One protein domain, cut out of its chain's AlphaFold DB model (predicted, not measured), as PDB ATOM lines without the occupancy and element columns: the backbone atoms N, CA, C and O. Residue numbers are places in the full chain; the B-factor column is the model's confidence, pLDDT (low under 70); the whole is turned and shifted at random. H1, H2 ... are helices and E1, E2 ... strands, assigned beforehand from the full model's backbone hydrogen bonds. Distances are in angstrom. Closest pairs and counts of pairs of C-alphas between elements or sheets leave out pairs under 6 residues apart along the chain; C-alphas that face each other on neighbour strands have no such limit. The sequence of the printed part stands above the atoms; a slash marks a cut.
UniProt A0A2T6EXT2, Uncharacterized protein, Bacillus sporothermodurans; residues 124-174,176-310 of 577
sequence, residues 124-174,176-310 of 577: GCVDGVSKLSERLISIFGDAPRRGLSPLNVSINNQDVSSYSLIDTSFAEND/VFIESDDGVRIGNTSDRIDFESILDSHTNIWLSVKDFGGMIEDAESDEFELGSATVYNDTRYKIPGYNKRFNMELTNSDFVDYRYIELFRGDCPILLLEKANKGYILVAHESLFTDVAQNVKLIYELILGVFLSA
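This is residues 124 to 174 and 176 to 310 of the 577 residues of an uncharacterized protein of Bacillus sporothermodurans (UniProt A0A2T6EXT2). A strongly twisted sheet of six strands makes the core, with H1 and H4 on one face, H3 on the opposite face, and the longest helix, H5, reaching it with residues 302 to 307. Two small two-stranded sheets, E5 with E8 and the hairpin E6 and E7, lie away from the E1 edge, while H2 sits by E1. The printed part has 186 residues, in the order E1 H1 E2 H2 E3 H3 E4 E5 E6 E7 E8 E9 E10 E11 H4 H5; the class is mixed, helices and strands, with 82 residues in named elements, under half. The main sheet, order E1 E3 E4 E11 E10 E9, is mixed. The whole is compact, with a radius of gyration of the C-alphas of 15.4 A and spans of 42 by 35 by 32 A.

Edge strand E1, residues 124 to 126, is parallel to E3, residues 176 to 180, with N 177 and O 124 2.8 A apart. E3 is parallel to E4, residues 204 to 209 (N 178 and O 206, 2.9 A), and E4 to E11, residues 279 to 285 (N 207 and O 282, 2.8 A). E9, residues 259 to 261, E10, residues 270 to 275, and E11 form a meander, each strand the antiparallel neighbour of the one before, with N 261 and O 272 2.8 A apart and N 281 and O 273 2.8 A apart. H3, residues 195 to 200, has a height over the sheet of 7.3 A; E3, H3 and E4 form a strand-helix-strand unit, two parallel neighbours joined through a helix, with a right-handed crossover. On the opposite face from H3, H1, residues 132 to 140, has a height of 9.8 A and runs along the strands, at 15 degrees to E1 on the local plane; H4, residues 286 to 289, on the same face as H1, has a height of 7.5 A. H5, residues 296 to 308, only grazes the sheet, and is close to but not clearly touching H1, about perpendicular at 88 degrees (C-alphas of Ile 139 and Val 296, the closest, 6.6 A). H2, residues 163 to 166, grazes the sheet too and only just touches H1, with 3 pairs of C-alphas within 8 A, the closest those of Ser 133 and Leu 165, 6.4 A. E2, residues 153 to 155, pairs with no named strand. E5, residues 216 to 218, and E8, residues 244 to 246, are antiparallel (N 217 and O 245, 2.8 A), as are E6, residues 223 to 226, and E7, residues 236 to 238 (N 224 and O 237, 2.9 A). Every O i to N i+4 pair is within hydrogen-bond range in H3 and H5, and 3 of 5 in H1; H2 and H4 are too short for one.

E1 begins at C-alpha 124 (107.911, 120.199, 128.350). E11 is 20.3 A from first to last C-alpha, H5 18.0 A, E10 16.7 A and E4 16.0 A. H5 ends at C-alpha 308 (116.187, 120.798, 143.769).

The farthest C-alphas, those of Arg 145 and Ser 253, are 42.8 A apart. Residue 175 is not printed, and C-alphas 174 and 176 are 7.1 A apart across the cut. The links H1 to E2, E3 to H3 and E8 to E9 are long. The mean pLDDT of the printed part is 91.7, and residue 188 is under 70.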
ATOM      1  N   GLY A 124     108.542 119.785 129.600       95.75
ATOM      2  CA  GLY A 124     107.911 120.199 128.350       95.75
ATOM      3  C   GLY A 124     108.927 120.737 127.338       95.75
ATOM      4  O   GLY A 124     110.057 121.079 127.687       95.75
ATOM      5  N   CYS A 125     108.529 120.848 126.074       94.81
ATOM      6  CA  CYS A 125     109.324 121.417 124.996       94.81
ATOM      7  C   CYS A 125     108.433 122.176 124.006       94.81
ATOM      8  O   CYS A 125     107.468 121.631 123.472       94.81
ATOM      9  N   VAL A 126     108.800 123.423 123.723       92.00
ATOM     10  CA  VAL A 126     108.223 124.250 122.665       92.00
ATOM     11  C   VAL A 126     109.222 124.303 121.517       92.00
ATOM     12  O   VAL A 126     110.239 125.001 121.584       92.00
ATOM     13  N   ASP A 127     108.932 123.533 120.471       85.88
ATOM     14  CA  ASP A 127     109.786 123.437 119.292       85.88
ATOM     15  C   ASP A 127     109.715 124.690 118.412       85.88
ATOM     16  O   ASP A 127     108.654 125.264 118.164       85.88
ATOM     17  N   GLY A 128     110.871 125.058 117.870       75.38
ATOM     18  CA  GLY A 128     111.024 125.943 116.730       75.38
ATOM     19  C   GLY A 128     111.382 125.151 115.469       75.38
ATOM     20  O   GLY A 128     111.008 123.994 115.278       75.38
ATOM     21  N   VAL A 129     112.141 125.780 114.571       72.12
ATOM     22  CA  VAL A 129     112.527 125.181 113.278       72.12
ATOM     23  C   VAL A 129     113.411 123.942 113.454       72.12
ATOM     24  O   VAL A 129     113.443 123.074 112.581       72.12
ATOM     25  N   SER A 130     114.141 123.858 114.565       73.31
ATOM     26  CA  SER A 130     115.186 122.861 114.751       73.31
ATOM     27  C   SER A 130     114.701 121.583 115.452       73.31
ATOM     28  O   SER A 130     115.460 120.614 115.502       73.31
ATOM     29  N   LYS A 131     113.433 121.542 115.895       84.06
ATOM     30  CA  LYS A 131     112.781 120.381 116.526       84.06
ATOM     31  C   LYS A 131     113.559 119.837 117.727       84.06
ATOM     32  O   LYS A 131     113.994 118.681 117.749       84.06
ATOM     33  N   LEU A 132     113.773 120.693 118.719       89.62
ATOM     34  CA  LEU A 132     114.511 120.360 119.934       89.62
ATOM     35  C   LEU A 132     113.969 119.110 120.654       89.62
ATOM     36  O   LEU A 132     114.766 118.309 121.145       89.62
ATOM     37  N   SER A 133     112.656 118.885 120.649       92.25
ATOM     38  CA  SER A 133     112.002 117.722 121.260       92.25
ATOM     39  C   SER A 133     112.534 116.377 120.740       92.25
ATOM     40  O   SER A 133     112.786 115.468 121.535       92.25
ATOM     41  N   GLU A 134     112.781 116.247 119.429       91.06
ATOM     42  CA  GLU A 134     113.315 115.028 118.798       91.06
ATOM     43  C   GLU A 134     114.746 114.728 119.279       91.06
ATOM     44  O   GLU A 134     115.145 113.567 119.380       91.06
ATOM     45  N   ARG A 135     115.521 115.764 119.627       91.81
ATOM     46  CA  ARG A 135     116.862 115.601 120.202       91.81
ATOM     47  C   ARG A 135     116.790 115.302 121.694       91.81
ATOM     48  O   ARG A 135     117.427 114.353 122.145       91.81
ATOM     49  N   LEU A 136     115.990 116.045 122.455       94.62
ATOM     50  CA  LEU A 136     115.865 115.866 123.904       94.62
ATOM     51  C   LEU A 136     115.321 114.484 124.277       94.62
ATOM     52  O   LEU A 136     115.853 113.837 125.181       94.62
ATOM     53  N   ILE A 137     114.341 113.958 123.537       95.00
ATOM     54  CA  ILE A 137     113.803 112.622 123.823       95.00
ATOM     55  C   ILE A 137     114.876 111.529 123.701       95.00
ATOM     56  O   ILE A 137     114.845 110.540 124.435       95.00
ATOM     57  N   SER A 138     115.890 111.735 122.850       93.62
ATOM     58  CA  SER A 138     117.009 110.802 122.687       93.62
ATOM     59  C   SER A 138     117.900 110.688 123.927       93.62
ATOM     60  O   SER A 138     118.618 109.696 124.051       93.62
ATOM     61  N   ILE A 139     117.832 111.640 124.863       94.69
ATOM     62  CA  ILE A 139     118.552 111.594 126.143       94.69
ATOM     63  C   ILE A 139     117.633 111.418 127.352       94.69
ATOM     64  O   ILE A 139     118.127 110.974 128.379       94.69
ATOM     65  N   PHE A 140     116.331 111.699 127.228       95.94
ATOM     66  CA  PHE A 140     115.356 111.583 128.322       95.94
ATOM     67  C   PHE A 140     114.595 110.252 128.338       95.94
ATOM     68  O   PHE A 140     114.393 109.668 129.405       95.94
ATOM     69  N   GLY A 141     114.214 109.730 127.169       93.06
ATOM     70  CA  GLY A 141     113.439 108.494 127.074       93.06
ATOM     71  C   GLY A 141     114.250 107.276 127.505       93.06
ATOM     72  O   GLY A 141     115.362 107.063 127.016       93.06
ATOM     73  N   ASP A 142     113.719 106.471 128.428       92.56
ATOM     74  CA  ASP A 142     114.397 105.286 128.987       92.56
ATOM     75  C   ASP A 142     115.856 105.551 129.446       92.56
ATOM     76  O   ASP A 142     116.726 104.677 129.385       92.56
ATOM     77  N   ALA A 143     116.160 106.791 129.854       94.25
ATOM     78  CA  ALA A 143     117.522 107.248 130.142       94.25
ATOM     79  C   ALA A 143     118.240 106.449 131.247       94.25
ATOM     80  O   ALA A 143     119.402 106.080 131.023       94.25
ATOM     81  N   PRO A 144     117.582 106.081 132.371       92.12
ATOM     82  CA  PRO A 144     118.197 105.249 133.406       92.12
ATOM     83  C   PRO A 144     118.692 103.906 132.874       92.12
ATOM     84  O   PRO A 144     119.804 103.477 133.180       92.12
ATOM     85  N   ARG A 145     117.894 103.244 132.023       91.31
ATOM     86  CA  ARG A 145     118.241 101.926 131.467       91.31
ATOM     87  C   ARG A 145     119.415 101.991 130.500       91.31
ATOM     88  O   ARG A 145     120.165 101.025 130.380       91.31
ATOM     89  N   ARG A 146     119.586 103.130 129.830       92.00
ATOM     90  CA  ARG A 146     120.707 103.397 128.919       92.00
ATOM     91  C   ARG A 146     121.945 103.955 129.626       92.00
ATOM     92  O   ARG A 146     122.957 104.162 128.966       92.00
ATOM     93  N   GLY A 147     121.882 104.180 130.941       90.56
ATOM     94  CA  GLY A 147     122.984 104.745 131.721       90.56
ATOM     95  C   GLY A 147     123.281 106.210 131.389       90.56
ATOM     96  O   GLY A 147     124.419 106.646 131.542       90.56
ATOM     97  N   LEU A 148     122.282 106.948 130.895       91.88
ATOM     98  CA  LEU A 148     122.401 108.372 130.560       91.88
ATOM     99  C   LEU A 148     122.027 109.291 131.732       91.88
ATOM    100  O   LEU A 148     122.472 110.436 131.775       91.88
ATOM    101  N   SER A 149     121.238 108.783 132.679       93.44
ATOM    102  CA  SER A 149     120.847 109.453 133.921       93.44
ATOM    103  C   SER A 149     121.134 108.560 135.136       93.44
ATOM    104  O   SER A 149     121.354 107.352 134.969       93.44
ATOM    105  N   PRO A 150     121.115 109.100 136.371       93.44
ATOM    106  CA  PRO A 150     121.101 108.272 137.572       93.44
ATOM    107  C   PRO A 150     119.876 107.349 137.584       93.44
ATOM    108  O   PRO A 150     118.815 107.701 137.065       93.44
ATOM    109  N   LEU A 151     120.007 106.169 138.199       92.75
ATOM    110  CA  LEU A 151     118.967 105.128 138.164       92.75
ATOM    111  C   LEU A 151     117.633 105.557 138.792       92.75
ATOM    112  O   LEU A 151     116.586 105.045 138.411       92.75
ATOM    113  N   ASN A 152     117.685 106.478 139.748       94.12
ATOM    114  CA  ASN A 152     116.554 106.998 140.507       94.12
ATOM    115  C   ASN A 152     115.962 108.293 139.919       94.12
ATOM    116  O   ASN A 152     115.054 108.867 140.514       94.12
ATOM    117  N   VAL A 153     116.467 108.768 138.774       96.00
ATOM    118  CA  VAL A 153     115.984 109.983 138.106       96.00
ATOM    119  C   VAL A 153     115.360 109.624 136.770       96.00
ATOM    120  O   VAL A 153     116.023 109.094 135.880       96.00
ATOM    121  N   SER A 154     114.100 109.994 136.599       95.69
ATOM    122  CA  SER A 154     113.352 109.857 135.358       95.69
ATOM    123  C   SER A 154     112.798 111.203 134.906       95.69
ATOM    124  O   SER A 154     112.576 112.103 135.712       95.69
ATOM    125  N   ILE A 155     112.603 111.343 133.598       96.19
ATOM    126  CA  ILE A 155     111.892 112.472 132.998       96.19
ATOM    127  C   ILE A 155     110.634 111.915 132.345       96.19
ATOM    128  O   ILE A 155     110.721 110.908 131.641       96.19
ATOM    129  N   ASN A 156     109.480 112.533 132.602       95.06
ATOM    130  CA  ASN A 156     108.179 112.142 132.044       95.06
ATOM    131  C   ASN A 156     107.896 110.632 132.124       95.06
ATOM    132  O   ASN A 156     107.471 110.016 131.151       95.06
ATOM    133  N   ASN A 157     108.159 110.005 133.276       93.56
ATOM    134  CA  ASN A 157     108.000 108.558 133.471       93.56
ATOM    135  C   ASN A 157     108.801 107.689 132.482       93.56
ATOM    136  O   ASN A 157     108.427 106.547 132.221       93.56
ATOM    137  N   GLN A 158     109.916 108.205 131.956       93.50
ATOM    138  CA  GLN A 158     110.780 107.528 130.983       93.50
ATOM    139  C   GLN A 158     110.112 107.289 129.618       93.50
ATOM    140  O   GLN A 158     110.568 106.417 128.872       93.50
ATOM    141  N   ASP A 159     109.059 108.044 129.279       93.06
ATOM    142  CA  ASP A 159     108.422 107.960 127.965       93.06
ATOM    143  C   ASP A 159     109.453 108.227 126.855       93.06
ATOM    144  O   ASP A 159     110.294 109.120 126.945       93.06
ATOM    145  N   VAL A 160     109.420 107.398 125.816       93.69
ATOM    146  CA  VAL A 160     110.337 107.445 124.669       93.69
ATOM    147  C   VAL A 160     109.750 108.211 123.483       93.69
ATOM    148  O   VAL A 160     110.423 108.391 122.468       93.69
ATOM    149  N   SER A 161     108.491 108.638 123.579       92.56
ATOM    150  CA  SER A 161     107.789 109.405 122.558       92.56
ATOM    151  C   SER A 161     108.104 110.891 122.683       92.56
ATOM    152  O   SER A 161     107.932 111.472 123.752       92.56
ATOM    153  N   SER A 162     108.477 111.551 121.582       89.69
ATOM    154  CA  SER A 162     108.662 113.011 121.569       89.69
ATOM    155  C   SER A 162     107.374 113.773 121.906       89.69
ATOM    156  O   SER A 162     107.447 114.875 122.439       89.69
ATOM    157  N   TYR A 163     106.197 113.170 121.688       87.88
ATOM    158  CA  TYR A 163     104.911 113.747 122.096       87.88
ATOM    159  C   TYR A 163     104.809 113.969 123.605       87.88
ATOM    160  O   TYR A 163     104.154 114.920 124.017       87.88
ATOM    161  N   SER A 164     105.500 113.165 124.421       90.50
ATOM    162  CA  SER A 164     105.533 113.355 125.877       90.50
ATOM    163  C   SER A 164     106.139 114.698 126.298       90.50
ATOM    164  O   SER A 164     105.876 115.158 127.402       90.50
ATOM    165  N   LEU A 165     106.932 115.332 125.425       92.25
ATOM    166  CA  LEU A 165     107.513 116.654 125.655       92.25
ATOM    167  C   LEU A 165     106.614 117.780 125.126       92.25
ATOM    168  O   LEU A 165     106.719 118.902 125.600       92.25
ATOM    169  N   ILE A 166     105.748 117.522 124.144       89.06
ATOM    170  CA  ILE A 166     105.000 118.575 123.429       89.06
ATOM    171  C   ILE A 166     103.539 118.668 123.903       89.06
ATOM    172  O   ILE A 166     102.943 119.739 123.857       89.06
ATOM    173  N   ASP A 167     102.950 117.562 124.363       77.06
ATOM    174  CA  ASP A 167     101.521 117.448 124.688       77.06
ATOM    175  C   ASP A 167     101.241 117.648 126.188       77.06
ATOM    176  O   ASP A 167     100.594 116.827 126.834       77.06
ATOM    177  N   THR A 168     101.791 118.714 126.778       80.75
ATOM    178  CA  THR A 168     101.598 119.045 128.200       80.75
ATOM    179  C   THR A 168     101.372 120.538 128.397       80.75
ATOM    180  O   THR A 168     101.915 121.373 127.671       80.75
ATOM    181  N   SER A 169     100.551 120.900 129.385       88.56
ATOM    182  CA  SER A 169     100.403 122.307 129.759       88.56
ATOM    183  C   SER A 169     101.631 122.782 130.543       88.56
ATOM    184  O   SER A 169     102.266 122.002 131.253       88.56
ATOM    185  N   PHE A 170     101.992 124.067 130.453       89.75
ATOM    186  CA  PHE A 170     103.176 124.572 131.164       89.75
ATOM    187  C   PHE A 170     103.092 124.336 132.674       89.75
ATOM    188  O   PHE A 170     104.055 123.844 133.248       89.75
ATOM    189  N   ALA A 171     101.925 124.563 133.283       89.69
ATOM    190  CA  ALA A 171     101.708 124.398 134.722       89.69
ATOM    191  C   ALA A 171     101.848 122.952 135.237       89.69
ATOM    192  O   ALA A 171     101.974 122.749 136.440       89.69
ATOM    193  N   GLU A 172     101.822 121.951 134.355       89.94
ATOM    194  CA  GLU A 172     102.059 120.544 134.710       89.94
ATOM    195  C   GLU A 172     103.545 120.161 134.665       89.94
ATOM    196  O   GLU A 172     103.908 119.057 135.071       89.94
ATOM    197  N   ASN A 173     104.406 121.053 134.167       94.31
ATOM    198  CA  ASN A 173     105.833 120.811 134.013       94.31
ATOM    199  C   ASN A 173     106.650 121.473 135.129       94.31
ATOM    200  O   ASN A 173     106.398 122.616 135.514       94.31
ATOM    201  N   ASP A 174     107.705 120.789 135.575       96.06
ATOM    202  CA  ASP A 174     108.740 121.358 136.442       96.06
ATOM    203  C   ASP A 174     109.711 122.244 135.641       96.06
ATOM    204  O   ASP A 174     110.268 123.215 136.166       96.06
ATOM    205  N   VAL A 176     110.422 123.655 131.247       96.81
ATOM    206  CA  VAL A 176     110.059 123.709 129.825       96.81
ATOM    207  C   VAL A 176     111.244 124.193 129.004       96.81
ATOM    208  O   VAL A 176     111.812 125.248 129.274       96.81
ATOM    209  N   PHE A 177     111.599 123.438 127.971       96.69
ATOM    210  CA  PHE A 177     112.583 123.842 126.972       96.69
ATOM    211  C   PHE A 177     111.908 124.683 125.892       96.69
ATOM    212  O   PHE A 177     110.853 124.308 125.389       96.69
ATOM    213  N   ILE A 178     112.496 125.815 125.517       95.19
ATOM    214  CA  ILE A 178     111.942 126.697 124.485       95.19
ATOM    215  C   ILE A 178     113.050 127.075 123.508       95.19
ATOM    216  O   ILE A 178     114.089 127.611 123.901       95.19
ATOM    217  N   GLU A 179     112.823 126.812 122.224       93.50
ATOM    218  CA  GLU A 179     113.684 127.339 121.165       93.50
ATOM    219  C   GLU A 179     113.352 128.804 120.891       93.50
ATOM    220  O   GLU A 179     112.184 129.164 120.738       93.50
ATOM    221  N   SER A 180     114.371 129.654 120.793       93.06
ATOM    222  CA  SER A 180     114.193 131.086 120.564       93.06
ATOM    223  C   SER A 180     115.384 131.671 119.822       93.06
ATOM    224  O   SER A 180     116.508 131.500 120.263       93.06
ATOM    225  N   ASP A 181     115.193 132.394 118.720       91.00
ATOM    226  CA  ASP A 181     116.344 132.979 118.018       91.00
ATOM    227  C   ASP A 181     117.017 134.111 118.831       91.00
ATOM    228  O   ASP A 181     118.241 134.234 118.803       91.00
ATOM    229  N   ASP A 182     116.242 134.909 119.573       90.62
ATOM    230  CA  ASP A 182     116.690 136.130 120.271       90.62
ATOM    231  C   ASP A 182     116.549 136.085 121.807       90.62
ATOM    232  O   ASP A 182     116.826 137.071 122.495       90.62
ATOM    233  N   GLY A 183     116.080 134.960 122.351       91.81
ATOM    234  CA  GLY A 183     115.799 134.778 123.774       91.81
ATOM    235  C   GLY A 183     114.469 135.352 124.260       91.81
ATOM    236  O   GLY A 183     114.193 135.276 125.455       91.81
ATOM    237  N   VAL A 184     113.645 135.928 123.378       91.38
ATOM    238  CA  VAL A 184     112.387 136.604 123.742       91.38
ATOM    239  C   VAL A 184     111.198 136.129 122.897       91.38
ATOM    240  O   VAL A 184     110.050 136.219 123.342       91.38
ATOM    241  N   ARG A 185     111.435 135.612 121.688       90.06
ATOM    242  CA  ARG A 185     110.404 135.115 120.758       90.06
ATOM    243  C   ARG A 185     110.507 133.614 120.527       90.06
ATOM    244  O   ARG A 185     111.604 133.070 120.519       90.06
ATOM    245  N   ILE A 186     109.380 132.942 120.302       85.50
ATOM    246  CA  ILE A 186     109.354 131.495 120.046       85.50
ATOM    247  C   ILE A 186     109.904 131.211 118.644       85.50
ATOM    248  O   ILE A 186     109.366 131.692 117.642       85.50
ATOM    249  N   GLY A 187     110.960 130.404 118.560       79.25
ATOM    250  CA  GLY A 187     111.647 130.064 117.317       79.25
ATOM    251  C   GLY A 187     112.012 131.311 116.507       79.25
ATOM    252  O   GLY A 187     112.677 132.214 117.008       79.25
ATOM    253  N   ASN A 188     111.535 131.363 115.260       67.50
ATOM    254  CA  ASN A 188     111.663 132.508 114.350       67.50
ATOM    255  C   ASN A 188     110.331 133.259 114.131       67.50
ATOM    256  O   ASN A 188     110.167 133.968 113.134       67.50
ATOM    257  N   THR A 189     109.350 133.047 115.011       75.75
ATOM    258  CA  THR A 189     108.009 133.634 114.889       75.75
ATOM    259  C   THR A 189     107.964 135.067 115.432       75.75
ATOM    260  O   THR A 189     108.908 135.561 116.050       75.75
ATOM    261  N   SER A 190     106.846 135.764 115.208       76.62
ATOM    262  CA  SER A 190     106.575 137.058 115.850       76.62
ATOM    263  C   SER A 190     106.144 136.937 117.313       76.62
ATOM    264  O   SER A 190     106.040 137.963 117.991       76.62
ATOM    265  N   ASP A 191     105.865 135.723 117.780       85.25
ATOM    266  CA  ASP A 191     105.182 135.489 119.043       85.25
ATOM    267  C   ASP A 191     106.183 135.575 120.194       85.25
ATOM    268  O   ASP A 191     107.205 134.883 120.217       85.25
ATOM    269  N   ARG A 192     105.912 136.477 121.142       90.81
ATOM    270  CA  ARG A 192     106.737 136.633 122.344       90.81
ATOM    271  C   ARG A 192     106.461 135.488 123.311       90.81
ATOM    272  O   ARG A 192     105.318 135.072 123.471       90.81
ATOM    273  N   ILE A 193     107.510 135.038 123.985       92.56
ATOM    274  CA  ILE A 193     107.405 134.090 125.088       92.56
ATOM    275  C   ILE A 193     106.759 134.817 126.273       92.56
ATOM    276  O   ILE A 193     107.235 135.872 126.700       92.56
ATOM    277  N   ASP A 194     105.674 134.258 126.807       92.19
ATOM    278  CA  ASP A 194     105.022 134.760 128.018       92.19
ATOM    279  C   ASP A 194     105.728 134.212 129.268       92.19
ATOM    280  O   ASP A 194     105.262 133.285 129.932       92.19
ATOM    281  N   PHE A 195     106.913 134.763 129.551       94.62
ATOM    282  CA  PHE A 195     107.727 134.368 130.703       94.62
ATOM    283  C   PHE A 195     106.973 134.501 132.025       94.62
ATOM    284  O   PHE A 195     107.120 133.649 132.896       94.62
ATOM    285  N   GLU A 196     106.166 135.553 132.178       92.19
ATOM    286  CA  GLU A 196     105.435 135.800 133.418       92.19
ATOM    287  C   GLU A 196     104.394 134.702 133.650       92.19
ATOM    288  O   GLU A 196     104.395 134.112 134.727       92.19
ATOM    289  N   SER A 197     103.602 134.326 132.637       92.56
ATOM    290  CA  SER A 197     102.625 133.240 132.786       92.56
ATOM    291  C   SER A 197     103.265 131.886 133.115       92.56
ATOM    292  O   SER A 197     102.672 131.123 133.875       92.56
ATOM    293  N   ILE A 198     104.430 131.563 132.541       95.12
ATOM    294  CA  ILE A 198     105.117 130.281 132.786       95.12
ATOM    295  C   ILE A 198     105.761 130.270 134.181       95.12
ATOM    296  O   ILE A 198     105.661 129.298 134.925       95.12
ATOM    297  N   LEU A 199     106.408 131.365 134.575       95.94
ATOM    298  CA  LEU A 199     107.053 131.450 135.884       95.94
ATOM    299  C   LEU A 199     106.028 131.600 137.021       95.94
ATOM    300  O   LEU A 199     106.288 131.128 138.126       95.94
ATOM    301  N   ASP A 200     104.857 132.197 136.770       93.69
ATOM    302  CA  ASP A 200     103.748 132.271 137.735       93.69
ATOM    303  C   ASP A 200     103.094 130.908 138.004       93.69
ATOM    304  O   ASP A 200     102.515 130.715 139.076       93.69
ATOM    305  N   SER A 201     103.232 129.940 137.087       93.12
ATOM    306  CA  SER A 201     102.908 128.535 137.365       93.12
ATOM    307  C   SER A 201     104.031 127.782 138.084       93.12
ATOM    308  O   SER A 201     103.897 126.588 138.328       93.12
ATOM    309  N   HIS A 202     105.115 128.470 138.458       94.69
ATOM    310  CA  HIS A 202     106.323 127.906 139.069       94.69
ATOM    311  C   HIS A 202     107.047 126.872 138.200       94.69
ATOM    312  O   HIS A 202     107.757 126.000 138.701       94.69
ATOM    313  N   THR A 203     106.909 127.013 136.885       96.62
ATOM    314  CA  THR A 203     107.581 126.181 135.892       96.62
ATOM    315  C   THR A 203     108.886 126.846 135.476       96.62
ATOM    316  O   THR A 203     108.904 128.008 135.073       96.62
ATOM    317  N   ASN A 204     110.002 126.123 135.570       98.19
ATOM    318  CA  ASN A 204     111.303 126.648 135.157       98.19
ATOM    319  C   ASN A 204     111.442 126.614 133.633       98.19
ATOM    320  O   ASN A 204     110.775 125.839 132.953       98.19
ATOM    321  N   ILE A 205     112.335 127.427 133.080       98.06
ATOM    322  CA  ILE A 205     112.511 127.540 131.629       98.06
ATOM    323  C   ILE A 205     113.957 127.218 131.266       98.06
ATOM    324  O   ILE A 205     114.879 127.655 131.948       98.06
ATOM    325  N   TRP A 206     114.166 126.496 130.170       97.88
ATOM    326  CA  TRP A 206     115.463 126.390 129.512       97.88
ATOM    327  C   TRP A 206     115.360 126.921 128.083       97.88
ATOM    328  O   TRP A 206     114.759 126.305 127.207       97.88
ATOM    329  N   LEU A 207     115.974 128.073 127.837       96.81
ATOM    330  CA  LEU A 207     116.068 128.689 126.522       96.81
ATOM    331  C   LEU A 207     117.253 128.128 125.725       96.81
ATOM    332  O   LEU A 207     118.400 128.159 126.182       96.81
ATOM    333  N   SER A 208     116.966 127.666 124.512       95.31
ATOM    334  CA  SER A 208     117.955 127.349 123.479       95.31
ATOM    335  C   SER A 208     117.991 128.494 122.473       95.31
ATOM    336  O   SER A 208     117.021 128.664 121.728       95.31
ATOM    337  N   VAL A 209     119.079 129.275 122.465       94.94
ATOM    338  CA  VAL A 209     119.135 130.567 121.760       94.94
ATOM    339  C   VAL A 209     120.251 130.721 120.733       94.94
ATOM    340  O   VAL A 209     121.289 130.077 120.843       94.94
ATOM    341  N   LYS A 210     120.081 131.612 119.749       92.81
ATOM    342  CA  LYS A 210     121.182 132.041 118.859       92.81
ATOM    343  C   LYS A 210     121.839 133.322 119.350       92.81
ATOM    344  O   LYS A 210     123.061 133.436 119.330       92.81
ATOM    345  N   ASP A 211     121.025 134.264 119.805       92.81
ATOM    346  CA  ASP A 211     121.449 135.491 120.467       92.81
ATOM    347  C   ASP A 211     120.691 135.675 121.786       92.81
ATOM    348  O   ASP A 211     119.587 135.167 121.970       92.81
ATOM    349  N   PHE A 212     121.296 136.418 122.707       94.81
ATOM    350  CA  PHE A 212     120.655 136.828 123.950       94.81
ATOM    351  C   PHE A 212     121.048 138.265 124.283       94.81
ATOM    352  O   PHE A 212     121.826 138.515 125.202       94.81
ATOM    353  N   GLY A 213     120.576 139.219 123.479       89.81
ATOM    354  CA  GLY A 213     120.872 140.637 123.684       89.81
ATOM    355  C   GLY A 213     122.359 140.973 123.527       89.81
ATOM    356  O   GLY A 213     122.867 141.838 124.236       89.81
ATOM    357  N   GLY A 214     123.072 140.266 122.642       90.69
ATOM    358  CA  GLY A 214     124.508 140.448 122.419       90.69
ATOM    359  C   GLY A 214     125.413 139.928 123.540       90.69
ATOM    360  O   GLY A 214     126.605 140.221 123.531       90.69
ATOM    361  N   MET A 215     124.878 139.170 124.503       94.62
ATOM    362  CA  MET A 215     125.660 138.634 125.623       94.62
ATOM    363  C   MET A 215     126.505 137.404 125.261       94.62
ATOM    364  O   MET A 215     127.345 137.001 126.060       94.62
ATOM    365  N   ILE A 216     126.269 136.767 124.111       95.56
ATOM    366  CA  ILE A 216     126.925 135.507 123.737       95.56
ATOM    367  C   ILE A 216     128.215 135.794 122.963       95.56
ATOM    368  O   ILE A 216     128.197 136.434 121.913       95.56
ATOM    369  N   GLU A 217     129.329 135.253 123.450       94.81
ATOM    370  CA  GLU A 217     130.667 135.386 122.872       94.81
ATOM    371  C   GLU A 217     131.307 134.010 122.627       94.81
ATOM    372  O   GLU A 217     130.846 132.985 123.141       94.81
ATOM    373  N   ASP A 218     132.391 133.981 121.849       93.44
ATOM    374  CA  ASP A 218     133.225 132.785 121.718       93.44
ATOM    375  C   ASP A 218     134.106 132.607 122.970       93.44
ATOM    376  O   ASP A 218     134.712 133.557 123.468       93.44
ATOM    377  N   ALA A 219     134.175 131.378 123.475       89.38
ATOM    378  CA  ALA A 219     135.056 130.942 124.548       89.38
ATOM    379  C   ALA A 219     136.382 130.413 123.982       89.38
ATOM    380  O   ALA A 219     136.434 129.874 122.872       89.38
ATOM    381  N   GLU A 220     137.457 130.526 124.764       84.44
ATOM    382  CA  GLU A 220     138.790 130.036 124.372       84.44
ATOM    383  C   GLU A 220     138.915 128.505 124.455       84.44
ATOM    384  O   GLU A 220     139.798 127.912 123.831       84.44
ATOM    385  N   SER A 221     138.033 127.866 125.224       85.62
ATOM    386  CA  SER A 221     138.040 126.440 125.551       85.62
ATOM    387  C   SER A 221     136.649 125.832 125.362       85.62
ATOM    388  O   SER A 221     135.639 126.526 125.467       85.62
ATOM    389  N   ASP A 222     136.605 124.523 125.101       86.88
ATOM    390  CA  ASP A 222     135.392 123.696 125.141       86.88
ATOM    391  C   ASP A 222     135.230 122.955 126.486       86.88
ATOM    392  O   ASP A 222     134.323 122.144 126.651       86.88
ATOM    393  N   GLU A 223     136.115 123.219 127.451       91.69
ATOM    394  CA  GLU A 223     136.066 122.709 128.824       91.69
ATOM    395  C   GLU A 223     135.692 123.822 129.808       91.69
ATOM    396  O   GLU A 223     136.348 124.865 129.847       91.69
ATOM    397  N   PHE A 224     134.674 123.563 130.633       92.44
ATOM    398  CA  PHE A 224     134.110 124.509 131.597       92.44
ATOM    399  C   PHE A 224     134.070 123.904 133.007       92.44
ATOM    400  O   PHE A 224     133.790 122.714 133.175       92.44
ATOM    401  N   GLU A 225     134.334 124.722 134.033       93.94
ATOM    402  CA  GLU A 225     134.316 124.300 135.441       93.94
ATOM    403  C   GLU A 225     133.032 124.776 136.138       93.94
ATOM    404  O   GLU A 225     132.849 125.967 136.372       93.94
ATOM    405  N   LEU A 226     132.140 123.854 136.489       93.94
ATOM    406  CA  LEU A 226     130.953 124.103 137.304       93.94
ATOM    407  C   LEU A 226     131.367 124.433 138.749       93.94
ATOM    408  O   LEU A 226     132.207 123.757 139.345       93.94
ATOM    409  N   GLY A 227     130.768 125.473 139.331       90.50
ATOM    410  CA  GLY A 227     131.123 125.979 140.658       90.50
ATOM    411  C   GLY A 227     130.864 124.988 141.793       90.50
ATOM    412  O   GLY A 227     131.648 124.939 142.750       90.50
ATOM    413  N   SER A 228     129.809 124.182 141.658       88.25
ATOM    414  CA  SER A 228     129.421 123.115 142.580       88.25
ATOM    415  C   SER A 228     128.700 121.996 141.833       88.25
ATOM    416  O   SER A 228     127.779 122.279 141.073       88.25
ATOM    417  N   ALA A 229     129.085 120.748 142.092       89.62
ATOM    418  CA  ALA A 229     128.359 119.578 141.615       89.62
ATOM    419  C   ALA A 229     127.271 119.167 142.624       89.62
ATOM    420  O   ALA A 229     127.501 119.156 143.833       89.62
ATOM    421  N   THR A 230     126.109 118.810 142.099       87.94
ATOM    422  CA  THR A 230     124.903 118.334 142.768       87.94
ATOM    423  C   THR A 230     124.682 116.834 142.552       87.94
ATOM    424  O   THR A 230     124.261 116.162 143.490       87.94
ATOM    425  N   VAL A 231     124.962 116.285 141.358       89.44
ATOM    426  CA  VAL A 231     124.557 114.908 140.994       89.44
ATOM    427  C   VAL A 231     125.756 113.995 140.742       89.44
ATOM    428  O   VAL A 231     125.924 112.984 141.425       89.44
ATOM    429  N   TYR A 232     126.611 114.330 139.772       88.56
ATOM    430  CA  TYR A 232     127.659 113.419 139.294       88.56
ATOM    431  C   TYR A 232     129.013 113.564 140.002       88.56
ATOM    432  O   TYR A 232     129.933 112.807 139.701       88.56
ATOM    433  N   ASN A 233     129.162 114.517 140.930       85.25
ATOM    434  CA  ASN A 233     130.439 114.946 141.537       85.25
ATOM    435  C   ASN A 233     131.503 115.465 140.541       85.25
ATOM    436  O   ASN A 233     132.564 115.925 140.966       85.25
ATOM    437  N   ASP A 234     131.227 115.421 139.237       88.69
ATOM    438  CA  ASP A 234     132.048 116.001 138.180       88.69
ATOM    439  C   ASP A 234     131.879 117.532 138.211       88.69
ATOM    440  O   ASP A 234     130.765 118.045 138.105       88.69
ATOM    441  N   THR A 235     132.975 118.281 138.355       90.69
ATOM    442  CA  THR A 235     132.959 119.754 138.256       90.69
ATOM    443  C   THR A 235     133.530 120.265 136.943       90.69
ATOM    444  O   THR A 235     133.368 121.437 136.643       90.69
ATOM    445  N   ARG A 236     134.189 119.426 136.139       92.69
ATOM    446  CA  ARG A 236     134.737 119.819 134.834       92.69
ATOM    447  C   ARG A 236     134.020 119.084 133.723       92.69
ATOM    448  O   ARG A 236     134.019 117.855 133.695       92.69
ATOM    449  N   TYR A 237     133.455 119.850 132.801       91.75
ATOM    450  CA  TYR A 237     132.696 119.338 131.674       91.75
ATOM    451  C   TYR A 237     133.336 119.808 130.381       91.75
ATOM    452  O   TYR A 237     133.415 121.005 130.116       91.75
ATOM    453  N   LYS A 238     133.770 118.846 129.569       91.00
ATOM    454  CA  LYS A 238     134.144 119.091 128.183       91.00
ATOM    455  C   LYS A 238     132.910 118.936 127.303       91.00
ATOM    456  O   LYS A 238     132.258 117.898 127.373       91.00
ATOM    457  N   ILE A 239     132.620 119.944 126.489       88.25
ATOM    458  CA  ILE A 239     131.426 120.049 125.648       88.25
ATOM    459  C   ILE A 239     131.883 120.122 124.180       88.25
ATOM    460  O   ILE A 239     132.091 121.214 123.642       88.25
ATOM    461  N   PRO A 240     132.110 118.977 123.509       83.56
ATOM    462  CA  PRO A 240     132.703 118.957 122.176       83.56
ATOM    463  C   PRO A 240     131.902 119.792 121.170       83.56
ATOM    464  O   PRO A 240     130.698 119.610 121.012       83.56
ATOM    465  N   GLY A 241     132.580 120.698 120.462       81.94
ATOM    466  CA  GLY A 241     131.940 121.562 119.463       81.94
ATOM    467  C   GLY A 241     131.131 122.730 120.040       81.94
ATOM    468  O   GLY A 241     130.494 123.453 119.275       81.94
ATOM    469  N   TYR A 242     131.180 122.949 121.358       88.88
ATOM    470  CA  TYR A 242     130.574 124.097 122.023       88.88
ATOM    471  C   TYR A 242     131.653 125.008 122.612       88.88
ATOM    472  O   TYR A 242     132.276 124.697 123.621       88.88
ATOM    473  N   ASN A 243     131.856 126.157 121.978       89.06
ATOM    474  CA  ASN A 243     132.812 127.179 122.394       89.06
ATOM    475  C   ASN A 243     132.099 128.514 122.644       89.06
ATOM    476  O   ASN A 243     132.569 129.553 122.197       89.06
ATOM    477  N   LYS A 244     130.926 128.497 123.283       94.12
ATOM    478  CA  LYS A 244     130.153 129.712 123.576       94.12
ATOM    479  C   LYS A 244     130.177 130.019 125.067       94.12
ATOM    480  O   LYS A 244     130.128 129.101 125.883       94.12
ATOM    481  N   ARG A 245     130.218 131.306 125.410       94.44
ATOM    482  CA  ARG A 245     130.119 131.818 126.783       94.44
ATOM    483  C   ARG A 245     129.231 133.055 126.848       94.44
ATOM    484  O   ARG A 245     129.090 133.768 125.859       94.44
ATOM    485  N   PHE A 246     128.676 133.326 128.020       94.88
ATOM    486  CA  PHE A 246     127.934 134.544 128.315       94.88
ATOM    487  C   PHE A 246     128.849 135.587 128.964       94.88
ATOM    488  O   PHE A 246     129.545 135.299 129.940       94.88
ATOM    489  N   ASN A 247     128.825 136.809 128.439       93.06
ATOM    490  CA  ASN A 247     129.462 137.966 129.047       93.06
ATOM    491  C   ASN A 247     128.605 138.477 130.216       93.06
ATOM    492  O   ASN A 247     127.607 139.170 130.018       93.06
ATOM    493  N   MET A 248     129.015 138.131 131.435       89.06
ATOM    494  CA  MET A 248     128.299 138.461 132.674       89.06
ATOM    495  C   MET A 248     128.388 139.947 133.072       89.06
ATOM    496  O   MET A 248     127.719 140.359 134.016       89.06
ATOM    497  N   GLU A 249     129.185 140.767 132.373       88.38
ATOM    498  CA  GLU A 249     129.206 142.227 132.571       88.38
ATOM    499  C   GLU A 249     128.028 142.925 131.873       88.38
ATOM    500  O   GLU A 249     127.705 144.078 132.176       88.38
ATOM    501  N   LEU A 250     127.381 142.234 130.931       90.06
ATOM    502  CA  LEU A 250     126.205 142.707 130.214       90.06
ATOM    503  C   LEU A 250     124.920 142.204 130.882       90.06
ATOM    504  O   LEU A 250     124.904 141.209 131.602       90.06
ATOM    505  N   THR A 251     123.815 142.899 130.624       89.56
ATOM    506  CA  THR A 251     122.473 142.477 131.047       89.56
ATOM    507  C   THR A 251     121.513 142.616 129.880       89.56
ATOM    508  O   THR A 251     121.614 143.557 129.088       89.56
ATOM    509  N   ASN A 252     120.571 141.683 129.770       90.94
ATOM    510  CA  ASN A 252     119.523 141.750 128.766       90.94
ATOM    511  C   ASN A 252     118.390 142.664 129.268       90.94
ATOM    512  O   ASN A 252     117.894 142.498 130.385       90.94
ATOM    513  N   SER A 253     117.974 143.630 128.442       90.81
ATOM    514  CA  SER A 253     116.950 144.622 128.790       90.81
ATOM    515  C   SER A 253     115.576 144.029 129.098       90.81
ATOM    516  O   SER A 253     114.807 144.651 129.828       90.81
ATOM    517  N   ASP A 254     115.256 142.846 128.568       91.00
ATOM    518  CA  ASP A 254     113.998 142.152 128.868       91.00
ATOM    519  C   ASP A 254     114.033 141.425 130.234       91.00
ATOM    520  O   ASP A 254     112.990 140.999 130.722       91.00
ATOM    521  N   PHE A 255     115.202 141.334 130.890       93.06
ATOM    522  CA  PHE A 255     115.417 140.579 132.136       93.06
ATOM    523  C   PHE A 255     116.106 141.410 133.235       93.06
ATOM    524  O   PHE A 255     116.917 140.898 134.006       93.06
ATOM    525  N   VAL A 256     115.813 142.712 133.313       89.56
ATOM    526  CA  VAL A 256     116.467 143.649 134.254       89.56
ATOM    527  C   VAL A 256     116.147 143.347 135.724       89.56
ATOM    528  O   VAL A 256     116.956 143.634 136.601       89.56
ATOM    529  N   ASP A 257     114.980 142.775 136.011       91.88
ATOM    530  CA  ASP A 257     114.530 142.463 137.372       91.88
ATOM    531  C   ASP A 257     114.795 141.008 137.796       91.88
ATOM    532  O   ASP A 257     114.293 140.548 138.824       91.88
ATOM    533  N   TYR A 258     115.616 140.296 137.024       95.62
ATOM    534  CA  TYR A 258     116.066 138.943 137.321       95.62
ATOM    535  C   TYR A 258     117.433 138.981 138.002       95.62
ATOM    536  O   TYR A 258     118.294 139.805 137.691       95.62
ATOM    537  N   ARG A 259     117.664 138.045 138.923       96.19
ATOM    538  CA  ARG A 259     118.984 137.836 139.519       96.19
ATOM    539  C   ARG A 259     119.806 136.916 138.624       96.19
ATOM    540  O   ARG A 259     119.423 135.768 138.423       96.19
ATOM    541  N   TYR A 260     120.948 137.399 138.148       95.12
ATOM    542  CA  TYR A 260     121.911 136.618 137.371       95.12
ATOM    543  C   TYR A 260     122.771 135.799 138.338       95.12
ATOM    544  O   TYR A 260     123.336 136.347 139.287       95.12
ATOM    545  N   ILE A 261     122.825 134.484 138.138       94.00
ATOM    546  CA  ILE A 261     123.520 133.533 139.008       94.00
ATOM    547  C   ILE A 261     124.667 132.897 138.222       94.00
ATOM    548  O   ILE A 261     124.460 132.275 137.181       94.00
ATOM    549  N   GLU A 262     125.884 133.032 138.745       90.12
ATOM    550  CA  GLU A 262     127.073 132.387 138.190       90.12
ATOM    551  C   GLU A 262     127.110 130.910 138.592       90.12
ATOM    552  O   GLU A 262     127.359 130.564 139.747       90.12
ATOM    553  N   LEU A 263     126.857 130.029 137.622       91.94
ATOM    554  CA  LEU A 263     126.944 128.580 137.813       91.94
ATOM    555  C   LEU A 263     128.368 128.039 137.651       91.94
ATOM    556  O   LEU A 263     128.709 127.016 138.241       91.94
ATOM    557  N   PHE A 264     129.200 128.708 136.853       93.19
ATOM    558  CA  PHE A 264     130.526 128.241 136.450       93.19
ATOM    559  C   PHE A 264     131.621 129.167 136.976       93.19
ATOM    560  O   PHE A 264     131.406 130.357 137.193       93.19
ATOM    561  N   ARG A 265     132.818 128.616 137.176       90.12
ATOM    562  CA  ARG A 265     134.023 129.366 137.530       90.12
ATOM    563  C   ARG A 265     134.744 129.784 136.254       90.12
ATOM    564  O   ARG A 265     135.247 128.934 135.524       90.12
ATOM    565  N   GLY A 266     134.856 131.090 136.030       87.62
ATOM    566  CA  GLY A 266     135.476 131.638 134.823       87.62
ATOM    567  C   GLY A 266     134.455 131.792 133.700       87.62
ATOM    568  O   GLY A 266     133.484 132.526 133.866       87.62
ATOM    569  N   ASP A 267     134.675 131.128 132.562       89.88
ATOM    570  CA  ASP A 267     133.747 131.197 131.430       89.88
ATOM    571  C   ASP A 267     132.404 130.531 131.774       89.88
ATOM    572  O   ASP A 267     132.358 129.397 132.257       89.88
ATOM    573  N   CYS A 268     131.308 131.243 131.504       91.81
ATOM    574  CA  CYS A 268     129.944 130.812 131.800       91.81
ATOM    575  C   CYS A 268     129.254 130.315 130.515       91.81
ATOM    576  O   CYS A 268     128.730 131.134 129.762       91.81
ATOM    577  N   PRO A 269     129.261 129.004 130.205       93.94
ATOM    578  CA  PRO A 269     128.663 128.468 128.980       93.94
ATOM    579  C   PRO A 269     127.132 128.498 128.985       93.94
ATOM    580  O   PRO A 269     126.522 128.453 127.916       93.94
ATOM    581  N   ILE A 270     126.517 128.520 130.171       95.81
ATOM    582  CA  ILE A 270     125.070 128.461 130.387       95.81
ATOM    583  C   ILE A 270     124.734 129.450 131.500       95.81
ATOM    584  O   ILE A 270     125.230 129.319 132.620       95.81
ATOM    585  N   LEU A 271     123.895 130.429 131.186       96.00
ATOM    586  CA  LEU A 271     123.460 131.466 132.114       96.00
ATOM    587  C   LEU A 271     122.257 130.982 132.933       96.00
ATOM    588  O   LEU A 271     121.351 130.359 132.383       96.00
ATOM    589  N   LEU A 272     122.220 131.307 134.228       96.94
ATOM    590  CA  LEU A 272     121.061 131.088 135.095       96.94
ATOM    591  C   LEU A 272     120.509 132.424 135.588       96.94
ATOM    592  O   LEU A 272     121.228 133.233 136.173       96.94
ATOM    593  N   LEU A 273     119.213 132.623 135.391       97.25
ATOM    594  CA  LEU A 273     118.450 133.762 135.880       97.25
ATOM    595  C   LEU A 273     117.413 133.275 136.893       97.25
ATOM    596  O   LEU A 273     116.772 132.249 136.681       97.25
ATOM    597  N   GLU A 274     117.203 134.023 137.968       97.50
ATOM    598  CA  GLU A 274     116.133 133.767 138.935       97.50
ATOM    599  C   GLU A 274     115.178 134.952 139.003       97.50
ATOM    600  O   GLU A 274     115.589 136.095 139.223       97.50
ATOM    601  N   LYS A 275     113.884 134.652 138.906       96.75
ATOM    602  CA  LYS A 275     112.809 135.565 139.273       96.75
ATOM    603  C   LYS A 275     112.305 135.174 140.654       96.75
ATOM    604  O   LYS A 275     111.721 134.103 140.833       96.75
ATOM    605  N   ALA A 276     112.557 136.034 141.638       94.75
ATOM    606  CA  ALA A 276     112.228 135.748 143.029       94.75
ATOM    607  C   ALA A 276     110.745 135.372 143.195       94.75
ATOM    608  O   ALA A 276     109.864 136.039 142.655       94.75
ATOM    609  N   ASN A 277     110.492 134.313 143.964       94.81
ATOM    610  CA  ASN A 277     109.168 133.740 144.240       94.81
ATOM    611  C   ASN A 277     108.422 133.194 143.015       94.81
ATOM    612  O   ASN A 277     107.246 132.876 143.150       94.81
ATOM    613  N   LYS A 278     109.076 133.061 141.853       95.44
ATOM    614  CA  LYS A 278     108.452 132.523 140.640       95.44
ATOM    615  C   LYS A 278     109.179 131.285 140.121       95.44
ATOM    616  O   LYS A 278     108.660 130.185 140.267       95.44
ATOM    617  N   GLY A 279     110.396 131.436 139.603       96.56
ATOM    618  CA  GLY A 279     111.126 130.338 138.966       96.56
ATOM    619  C   GLY A 279     112.489 130.750 138.420       96.56
ATOM    620  O   GLY A 279     112.947 131.880 138.624       96.56
ATOM    621  N   TYR A 280     113.125 129.819 137.713       98.06
ATOM    622  CA  TYR A 280     114.438 129.998 137.102       98.06
ATOM    623  C   TYR A 280     114.379 129.909 135.575       98.06
ATOM    624  O   TYR A 280     113.552 129.190 135.013       98.06
ATOM    625  N   ILE A 281     115.303 130.605 134.913       98.06
ATOM    626  CA  ILE A 281     115.538 130.519 133.471       98.06
ATOM    627  C   ILE A 281     117.003 130.142 133.237       98.06
ATOM    628  O   ILE A 281     117.907 130.899 133.587       98.06
ATOM    629  N   LEU A 282     117.234 128.985 132.627       98.06
ATOM    630  CA  LEU A 282     118.515 128.602 132.045       98.06
ATOM    631  C   LEU A 282     118.580 129.106 130.603       98.06
ATOM    632  O   LEU A 282     117.610 128.980 129.862       98.06
ATOM    633  N   VAL A 283     119.719 129.646 130.185       97.62
ATOM    634  CA  VAL A 283     119.936 130.114 128.812       97.62
ATOM    635  C   VAL A 283     121.226 129.510 128.283       97.62
ATOM    636  O   VAL A 283     122.285 129.655 128.890       97.62
ATOM    637  N   ALA A 284     121.141 128.826 127.145       95.81
ATOM    638  CA  ALA A 284     122.286 128.239 126.461       95.81
ATOM    639  C   ALA A 284     122.209 128.509 124.959       95.81
ATOM    640  O   ALA A 284     121.117 128.575 124.392       95.81
ATOM    641  N   HIS A 285     123.363 128.619 124.300       95.00
ATOM    642  CA  HIS A 285     123.379 128.728 122.846       95.00
ATOM    643  C   HIS A 285     122.908 127.407 122.199       95.00
ATOM    644  O   HIS A 285     123.235 126.322 122.687       95.00
ATOM    645  N   GLU A 286     122.180 127.475 121.082       92.19
ATOM    646  CA  GLU A 286     121.523 126.327 120.435       92.19
ATOM    647  C   GLU A 286     122.489 125.190 120.074       92.19
ATOM    648  O   GLU A 286     122.124 124.011 120.084       92.19
ATOM    649  N   SER A 287     123.757 125.524 119.815       91.94
ATOM    650  CA  SER A 287     124.792 124.537 119.504       91.94
ATOM    651  C   SER A 287     125.049 123.548 120.647       91.94
ATOM    652  O   SER A 287     125.489 122.434 120.368       91.94
ATOM    653  N   LEU A 288     124.706 123.882 121.904       92.06
ATOM    654  CA  LEU A 288     124.787 122.954 123.045       92.06
ATOM    655  C   LEU A 288     123.940 121.699 122.798       92.06
ATOM    656  O   LEU A 288     124.304 120.594 123.200       92.06
ATOM    657  N   PHE A 289     122.815 121.876 122.105       91.31
ATOM    658  CA  PHE A 289     121.837 120.831 121.834       91.31
ATOM    659  C   PHE A 289     122.065 120.120 120.497       91.31
ATOM    660  O   PHE A 289     121.251 119.281 120.112       91.31
ATOM    661  N   THR A 290     123.145 120.429 119.774       86.50
ATOM    662  CA  THR A 290     123.471 119.729 118.520       86.50
ATOM    663  C   THR A 290     123.970 118.306 118.789       86.50
ATOM    664  O   THR A 290     123.601 117.390 118.057       86.50
ATOM    665  N   ASP A 291     124.732 118.102 119.871       83.38
ATOM    666  CA  ASP A 291     125.197 116.785 120.332       83.38
ATOM    667  C   ASP A 291     124.805 116.535 121.800       83.38
ATOM    668  O   ASP A 291     125.633 116.414 122.707       83.38
ATOM    669  N   VAL A 292     123.491 116.486 122.050       89.31
ATOM    670  CA  VAL A 292     122.919 116.279 123.395       89.31
ATOM    671  C   VAL A 292     123.426 115.013 124.089       89.31
ATOM    672  O   VAL A 292     123.493 114.982 125.314       89.31
ATOM    673  N   ALA A 293     123.804 113.977 123.333       86.75
ATOM    674  CA  ALA A 293     124.267 112.710 123.888       86.75
ATOM    675  C   ALA A 293     125.632 112.846 124.579       86.75
ATOM    676  O   ALA A 293     125.832 112.256 125.639       86.75
ATOM    677  N   GLN A 294     126.549 113.647 124.024       86.81
ATOM    678  CA  GLN A 294     127.837 113.937 124.671       86.81
ATOM    679  C   GLN A 294     127.671 114.845 125.896       86.81
ATOM    680  O   GLN A 294     128.425 114.736 126.862       86.81
ATOM    681  N   ASN A 295     126.641 115.692 125.887       89.50
ATOM    682  CA  ASN A 295     126.406 116.712 126.912       89.50
ATOM    683  C   ASN A 295     125.424 116.258 128.006       89.50
ATOM    684  O   ASN A 295     125.092 117.025 128.909       89.50
ATOM    685  N   VAL A 296     124.966 115.004 127.948       93.19
ATOM    686  CA  VAL A 296     123.850 114.491 128.752       93.19
ATOM    687  C   VAL A 296     124.068 114.633 130.256       93.19
ATOM    688  O   VAL A 296     123.155 115.047 130.968       93.19
ATOM    689  N   LYS A 297     125.287 114.372 130.746       93.00
ATOM    690  CA  LYS A 297     125.611 114.521 132.169       93.00
ATOM    691  C   LYS A 297     125.424 115.960 132.638       93.00
ATOM    692  O   LYS A 297     124.776 116.166 133.653       93.00
ATOM    693  N   LEU A 298     125.940 116.933 131.882       93.88
ATOM    694  CA  LEU A 298     125.798 118.354 132.207       93.88
ATOM    695  C   LEU A 298     124.330 118.792 132.150       93.88
ATOM    696  O   LEU A 298     123.881 119.541 133.010       93.88
ATOM    697  N   ILE A 299     123.568 118.303 131.167       95.19
ATOM    698  CA  ILE A 299     122.134 118.597 131.064       95.19
ATOM    699  C   ILE A 299     121.405 118.092 132.315       95.19
ATOM    700  O   ILE A 299     120.721 118.874 132.968       95.19
ATOM    701  N   TYR A 300     121.593 116.828 132.704       95.44
ATOM    702  CA  TYR A 300     120.982 116.282 133.921       95.44
ATOM    703  C   TYR A 300     121.456 116.984 135.197       95.44
ATOM    704  O   TYR A 300     120.634 117.236 136.073       95.44
ATOM    705  N   GLU A 301     122.743 117.321 135.289       95.31
ATOM    706  CA  GLU A 301     123.330 118.069 136.406       95.31
ATOM    707  C   GLU A 301     122.593 119.399 136.627       95.31
ATOM    708  O   GLU A 301     122.200 119.715 137.748       95.31
ATOM    709  N   LEU A 302     122.333 120.145 135.548       96.00
ATOM    710  CA  LEU A 302     121.660 121.441 135.610       96.00
ATOM    711  C   LEU A 302     120.144 121.332 135.802       96.00
ATOM    712  O   LEU A 302     119.595 122.098 136.593       96.00
ATOM    713  N   ILE A 303     119.468 120.381 135.140       96.44
ATOM    714  CA  ILE A 303     118.028 120.138 135.357       96.44
ATOM    715  C   ILE A 303     117.785 119.815 136.832       96.44
ATOM    716  O   ILE A 303     116.940 120.445 137.465       96.44
ATOM    717  N   LEU A 304     118.535 118.858 137.389       95.19
ATOM    718  CA  LEU A 304     118.390 118.453 138.785       95.19
ATOM    719  C   LEU A 304     118.807 119.571 139.738       95.19
ATOM    720  O   LEU A 304     118.080 119.837 140.690       95.19
ATOM    721  N   GLY A 305     119.921 120.259 139.473       94.38
ATOM    722  CA  GLY A 305     120.371 121.386 140.291       94.38
ATOM    723  C   GLY A 305     119.305 122.477 140.420       94.38
ATOM    724  O   GLY A 305     118.978 122.896 141.530       94.38
ATOM    725  N   VAL A 306     118.692 122.878 139.301       96.25
ATOM    726  CA  VAL A 306     117.581 123.843 139.310       96.25
ATOM    727  C   VAL A 306     116.346 123.253 139.988       96.25
ATOM    728  O   VAL A 306     115.770 123.901 140.857       96.25
ATOM    729  N   PHE A 307     115.956 122.021 139.650       96.25
ATOM    730  CA  PHE A 307     114.778 121.359 140.215       96.25
ATOM    731  C   PHE A 307     114.823 121.263 141.747       96.25
ATOM    732  O   PHE A 307     113.806 121.492 142.402       96.25
ATOM    733  N   LEU A 308     115.988 120.960 142.324       95.38
ATOM    734  CA  LEU A 308     116.187 120.798 143.769       95.38
ATOM    735  C   LEU A 308     116.163 122.129 144.540       95.38
ATOM    736  O   LEU A 308     115.952 122.128 145.750       95.38
ATOM    737  N   SER A 309     116.340 123.260 143.851       94.69
ATOM    738  CA  SER A 309     116.284 124.622 144.415       94.69
ATOM    739  C   SER A 309     115.096 125.453 143.899       94.69
ATOM    740  O   SER A 309     115.007 126.662 144.163       94.69
ATOM    741  N   ALA A 310     114.206 124.822 143.127       96.38
ATOM    742  CA  ALA A 310     113.064 125.444 142.468       96.38
ATOM    743  C   ALA A 310     111.978 125.886 143.456       96.38
ATOM    744  O   ALA A 310     111.869 125.396 144.583       96.38
TER     745      ALA A 310